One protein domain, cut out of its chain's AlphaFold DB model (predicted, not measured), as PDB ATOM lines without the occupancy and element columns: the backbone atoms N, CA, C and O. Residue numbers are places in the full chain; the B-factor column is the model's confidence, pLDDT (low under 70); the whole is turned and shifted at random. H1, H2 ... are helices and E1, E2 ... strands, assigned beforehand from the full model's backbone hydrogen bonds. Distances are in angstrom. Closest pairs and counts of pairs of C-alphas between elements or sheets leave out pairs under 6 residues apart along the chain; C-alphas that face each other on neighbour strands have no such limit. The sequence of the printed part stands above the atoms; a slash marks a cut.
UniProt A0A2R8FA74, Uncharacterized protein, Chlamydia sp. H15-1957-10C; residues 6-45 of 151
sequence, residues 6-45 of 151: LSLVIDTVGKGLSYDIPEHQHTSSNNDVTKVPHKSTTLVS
ATOM      1  N   LEU A   6     -40.449 -25.189  23.420       50.88
ATOM      2  CA  LEU A   6     -40.245 -25.759  22.096       50.88
ATOM      3  C   LEU A   6     -39.444 -24.839  21.156       50.88
ATOM      4  O   LEU A   6     -38.552 -25.309  20.462       50.88
ATOM      5  N   SER A   7     -39.718 -23.533  21.154       55.28
ATOM      6  CA  SER A   7     -39.013 -22.529  20.348       55.28
ATOM      7  C   SER A   7     -37.555 -22.384  20.785       55.28
ATOM      8  O   SER A   7     -36.661 -22.346  19.949       55.28
ATOM      9  N   LEU A   8     -37.322 -22.364  22.102       56.03
ATOM     10  CA  LEU A   8     -35.984 -22.278  22.682       56.03
ATOM     11  C   LEU A   8     -35.166 -23.538  22.363       56.03
ATOM     12  O   LEU A   8     -34.005 -23.440  21.977       56.03
ATOM     13  N   VAL A   9     -35.778 -24.720  22.478       55.97
ATOM     14  CA  VAL A   9     -35.139 -25.996  22.133       55.97
ATOM     15  C   VAL A   9     -34.829 -26.056  20.640       55.97
ATOM     16  O   VAL A   9     -33.705 -26.393  20.293       55.97
ATOM     17  N   ILE A  10     -35.755 -25.669  19.757       58.41
ATOM     18  CA  ILE A  10     -35.519 -25.654  18.303       58.41
ATOM     19  C   ILE A  10     -34.390 -24.687  17.928       58.41
ATOM     20  O   ILE A  10     -33.529 -25.061  17.136       58.41
ATOM     21  N   ASP A  11     -34.340 -23.487  18.513       56.72
ATOM     22  CA  ASP A  11     -33.280 -22.512  18.222       56.72
ATOM     23  C   ASP A  11     -31.908 -22.944  18.751       56.72
ATOM     24  O   ASP A  11     -30.900 -22.783  18.062       56.72
ATOM     25  N   THR A  12     -31.858 -23.516  19.957       55.56
ATOM     26  CA  THR A  12     -30.603 -23.976  20.581       55.56
ATOM     27  C   THR A  12     -30.064 -25.220  19.874       55.56
ATOM     28  O   THR A  12     -28.860 -25.379  19.692       55.56
ATOM     29  N   VAL A  13     -30.963 -26.094  19.423       53.84
ATOM     30  CA  VAL A  13     -30.624 -27.325  18.712       53.84
ATOM     31  C   VAL A  13     -30.284 -27.063  17.243       53.84
ATOM     32  O   VAL A  13     -29.323 -27.629  16.728       53.84
ATOM     33  N   GLY A  14     -31.031 -26.186  16.568       54.56
ATOM     34  CA  GLY A  14     -30.834 -25.872  15.152       54.56
ATOM     35  C   GLY A  14     -29.562 -25.071  14.869       54.56
ATOM     36  O   GLY A  14     -28.994 -25.201  13.789       54.56
ATOM     37  N   LYS A  15     -29.090 -24.274  15.837       60.25
ATOM     38  CA  LYS A  15     -27.825 -23.519  15.734       60.25
ATOM     39  C   LYS A  15     -26.607 -24.319  16.209       60.25
ATOM     40  O   LYS A  15     -25.479 -23.938  15.907       60.25
ATOM     41  N   GLY A  16     -26.847 -25.444  16.883       58.78
ATOM     42  CA  GLY A  16     -25.826 -26.306  17.458       58.78
ATOM     43  C   GLY A  16     -25.136 -25.699  18.680       58.78
ATOM     44  O   GLY A  16     -25.143 -24.489  18.905       58.78
ATOM     45  N   LEU A  17     -24.541 -26.559  19.509       68.00
ATOM     46  CA  LEU A  17     -23.815 -26.113  20.695       68.00
ATOM     47  C   LEU A  17     -22.415 -25.648  20.277       68.00
ATOM     48  O   LEU A  17     -21.538 -26.474  20.002       68.00
ATOM     49  N   SER A  18     -22.220 -24.333  20.194       68.19
ATOM     50  CA  SER A  18     -20.894 -23.747  19.995       68.19
ATOM     51  C   SER A  18     -20.047 -24.006  21.231       68.19
ATOM     52  O   SER A  18     -20.393 -23.588  22.335       68.19
ATOM     53  N   TYR A  19     -18.946 -24.716  21.036       79.00
ATOM     54  CA  TYR A  19     -17.985 -25.025  22.073       79.00
ATOM     55  C   TYR A  19     -16.654 -24.399  21.716       79.00
ATOM     56  O   TYR A  19     -16.174 -24.504  20.583       79.00
ATOM     57  N   ASP A  20     -16.080 -23.731  22.701       84.69
ATOM     58  CA  ASP A  20     -14.835 -23.021  22.527       84.69
ATOM     59  C   ASP A  20     -13.706 -23.812  23.171       84.69
ATOM     60  O   ASP A  20     -13.726 -24.069  24.377       84.69
ATOM     61  N   ILE A  21     -12.755 -24.259  22.353       86.56
ATOM     62  CA  ILE A  21     -11.651 -25.092  22.814       86.56
ATOM     63  C   ILE A  21     -10.455 -24.168  23.071       86.56
ATOM     64  O   ILE A  21      -9.886 -23.663  22.095       86.56
ATOM     65  N   PRO A  22     -10.062 -23.931  24.343       86.75
ATOM     66  CA  PRO A  22      -8.919 -23.086  24.691       86.75
ATOM     67  C   PRO A  22      -7.619 -23.647  24.114       86.75
ATOM     68  O   PRO A  22      -7.530 -24.830  23.788       86.75
ATOM     69  N   GLU A  23      -6.592 -22.807  24.000       90.94
ATOM     70  CA  GLU A  23      -5.257 -23.276  23.621       90.94
ATOM     71  C   GLU A  23      -4.758 -24.323  24.630       90.94
ATOM     72  O   GLU A  23      -4.827 -24.127  25.845       90.94
ATOM     73  N   HIS A  24      -4.277 -25.457  24.127       89.38
ATOM     74  CA  HIS A  24      -3.792 -26.570  24.945       89.38
ATOM     75  C   HIS A  24      -2.729 -27.375  24.182       89.38
ATOM     76  O   HIS A  24      -2.405 -27.085  23.030       89.38
ATOM     77  N   GLN A  25      -2.136 -28.374  24.834       92.81
ATOM     78  CA  GLN A  25      -1.129 -29.249  24.232       92.81
ATOM     79  C   GLN A  25      -1.650 -30.680  24.156       92.81
ATOM     80  O   GLN A  25      -2.216 -31.193  25.120       92.81
ATOM     81  N   HIS A  26      -1.435 -31.327  23.015       88.19
ATOM     82  CA  HIS A  26      -1.652 -32.757  22.844       88.19
ATOM     83  C   HIS A  26      -0.317 -33.481  22.893       88.19
ATOM     84  O   HIS A  26       0.649 -33.033  22.284       88.19
ATOM     85  N   THR A  27      -0.281 -34.614  23.587       91.94
ATOM     86  CA  THR A  27       0.849 -35.543  23.506       91.94
ATOM     87  C   THR A  27       0.409 -36.723  22.652       91.94
ATOM     88  O   THR A  27      -0.586 -37.379  22.960       91.94
ATOM     89  N   SER A  28       1.097 -36.937  21.536       86.56
ATOM     90  CA  SER A  28       0.847 -38.060  20.632       86.56
ATOM     91  C   SER A  28       1.291 -39.376  21.283       86.56
ATOM     92  O   SER A  28       2.071 -39.381  22.236       86.56
ATOM     93  N   SER A  29       0.840 -40.512  20.745       87.31
ATOM     94  CA  SER A  29       1.305 -41.841  21.172       87.31
ATOM     95  C   SER A  29       2.823 -42.026  21.055       87.31
ATOM     96  O   SER A  29       3.378 -42.911  21.696       87.31
ATOM     97  N   ASN A  30       3.492 -41.191  20.254       90.06
ATOM     98  CA  ASN A  30       4.942 -41.192  20.067       90.06
ATOM     99  C   ASN A  30       5.666 -40.207  21.008       90.06
ATOM    100  O   ASN A  30       6.834 -39.911  20.785       90.06
ATOM    101  N   ASN A  31       4.989 -39.689  22.041       87.00
ATOM    102  CA  ASN A  31       5.477 -38.661  22.972       87.00
ATOM    103  C   ASN A  31       5.808 -37.293  22.351       87.00
ATOM    104  O   ASN A  31       6.349 -36.424  23.034       87.00
ATOM    105  N   ASP A  32       5.432 -37.056  21.096       92.25
ATOM    106  CA  ASP A  32       5.530 -35.727  20.498       92.25
ATOM    107  C   ASP A  32       4.469 -34.799  21.092       92.25
ATOM    108  O   ASP A  32       3.279 -35.132  21.123       92.25
ATOM    109  N   VAL A  33       4.904 -33.623  21.549       91.00
ATOM    110  CA  VAL A  33       4.023 -32.596  22.109       91.00
ATOM    111  C   VAL A  33       3.675 -31.577  21.029       91.00
ATOM    112  O   VAL A  33       4.533 -30.832  20.556       91.00
ATOM    113  N   THR A  34       2.394 -31.503  20.675       90.50
ATOM    114  CA  THR A  34       1.869 -30.582  19.663       90.50
ATOM    115  C   THR A  34       1.003 -29.520  20.327       90.50
ATOM    116  O   THR A  34       0.041 -29.839  21.030       90.50
ATOM    117  N   LYS A  35       1.310 -28.239  20.096       89.25
ATOM    118  CA  LYS A  35       0.442 -27.132  20.521       89.25
ATOM    119  C   LYS A  35      -0.785 -27.056  19.618       89.25
ATOM    120  O   LYS A  35      -0.653 -26.992  18.397       89.25
ATOM    121  N   VAL A  36      -1.965 -27.044  20.229       88.75
ATOM    122  CA  VAL A  36      -3.249 -26.910  19.544       88.75
ATOM    123  C   VAL A  36      -3.751 -25.482  19.758       88.75
ATOM    124  O   VAL A  36      -3.972 -25.090  20.906       88.75
ATOM    125  N   PRO A  37      -3.915 -24.689  18.683       86.38
ATOM    126  CA  PRO A  37      -4.388 -23.317  18.801       86.38
ATOM    127  C   PRO A  37      -5.850 -23.277  19.252       86.38
ATOM    128  O   PRO A  37      -6.622 -24.201  18.988       86.38
ATOM    129  N   HIS A  38      -6.227 -22.167  19.888       89.00
ATOM    130  CA  HIS A  38      -7.612 -21.866  20.247       89.00
ATOM    131  C   HIS A  38      -8.522 -21.957  19.018       89.00
ATOM    132  O   HIS A  38      -8.224 -21.384  17.964       89.00
ATOM    133  N   LYS A  39      -9.610 -22.721  19.133       86.94
ATOM    134  CA  LYS A  39     -10.542 -22.925  18.023       86.94
ATOM    135  C   LYS A  39     -11.949 -23.173  18.544       86.94
ATOM    136  O   LYS A  39     -12.170 -24.064  19.361       86.94
ATOM    137  N   SER A  40     -12.911 -22.437  18.001       82.75
ATOM    138  CA  SER A  40     -14.327 -22.661  18.280       82.75
ATOM    139  C   SER A  40     -14.927 -23.604  17.239       82.75
ATOM    140  O   SER A  40     -14.658 -23.494  16.038       82.75
ATOM    141  N   THR A  41     -15.740 -24.553  17.688       80.44
ATOM    142  CA  THR A  41     -16.427 -25.502  16.810       80.44
ATOM    143  C   THR A  41     -17.820 -25.820  17.334       80.44
ATOM    144  O   THR A  41     -18.113 -25.646  18.513       80.44
ATOM    145  N   THR A  42     -18.703 -26.283  16.458       77.31
ATOM    146  CA  THR A  42     -20.055 -26.698  16.832       77.31
ATOM    147  C   THR A  42     -20.041 -28.205  17.068       77.31
ATOM    148  O   THR A  42     -19.871 -28.972  16.125       77.31
ATOM    149  N   LEU A  43     -20.199 -28.643  18.323       66.56
ATOM    150  CA  LEU A  43     -20.071 -30.066  18.691       66.56
ATOM    151  C   LEU A  43     -21.231 -30.931  18.185       66.56
ATOM    152  O   LEU A  43     -21.064 -32.124  17.950       66.56
ATOM    153  N   VAL A  44     -22.416 -30.340  18.041       65.31
ATOM    154  CA  VAL A  44     -23.625 -31.034  17.596       65.31
ATOM    155  C   VAL A  44     -24.337 -30.140  16.597       65.31
ATOM    156  O   VAL A  44     -24.889 -29.113  16.981       65.31
ATOM    157  N   SER A  45     -24.329 -30.528  15.324       63.81
ATOM    158  CA  SER A  45     -25.197 -29.955  14.296       63.81
ATOM    159  C   SER A  45     -26.135 -31.052  13.803       63.81
ATOM    160  O   SER A  45     -25.692 -32.018  13.183       63.81
TER     161      SER A  45
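Overview. This is residues 6 to 45 of the 151 residues of an uncharacterized protein of Chlamydia sp. H15-1957-10C (UniProt A0A2R8FA74). A short helix, H1, leads into one long two-stranded ribbon that bends partway along and folds back at its far end in the hairpin E2 and E3. At the opposite end residues 6 to 12 of H1 stick out. The 40 printed residues hold H1, E1, E2, E3 and E4 in that order, with antiparallel sheets E1 - E4 and E2 - E3; the class is mixed. The whole is extended, radius of gyration of the C-alphas 15.4 A, spanning 47 by 17 by 9 A.

Arrangement. In H1, residues 6 to 14, every O i to N i+4 pair is within hydrogen-bond range. E1, residues 18 to 21, and E4, residues 39 to 42, are antiparallel neighbours at 151 degrees, with N 19 and O 41 within hydrogen-bond range at 2.8 A. E1 runs on into E2, residues 24 to 27, at 67 degrees. E2 and E3, residues 33 to 36, form an antiparallel hairpin at 147 degrees, with N 34 and O 26 within hydrogen-bond range at 2.8 A. E3 runs on into E4 at 65 degrees. H1 and E4 are apart.

Along the chain. H1 begins at C-alpha 6 (-40.245, -25.759, 22.096) and measures 11.7 A; E1 measures 9.8 A, E2 10.2 A, E3 9.6 A and E4 10.3 A, ending at C-alpha 42 (-20.055, -26.698, 16.832).

Size, cuts and confidence. The C-alphas farthest apart, of Leu 6 and Asn 30, are 47.8 A apart. The printed part has no cut, and its four links are tight. pLDDT is under 70 at residues 6 to 18 and 43 to 45.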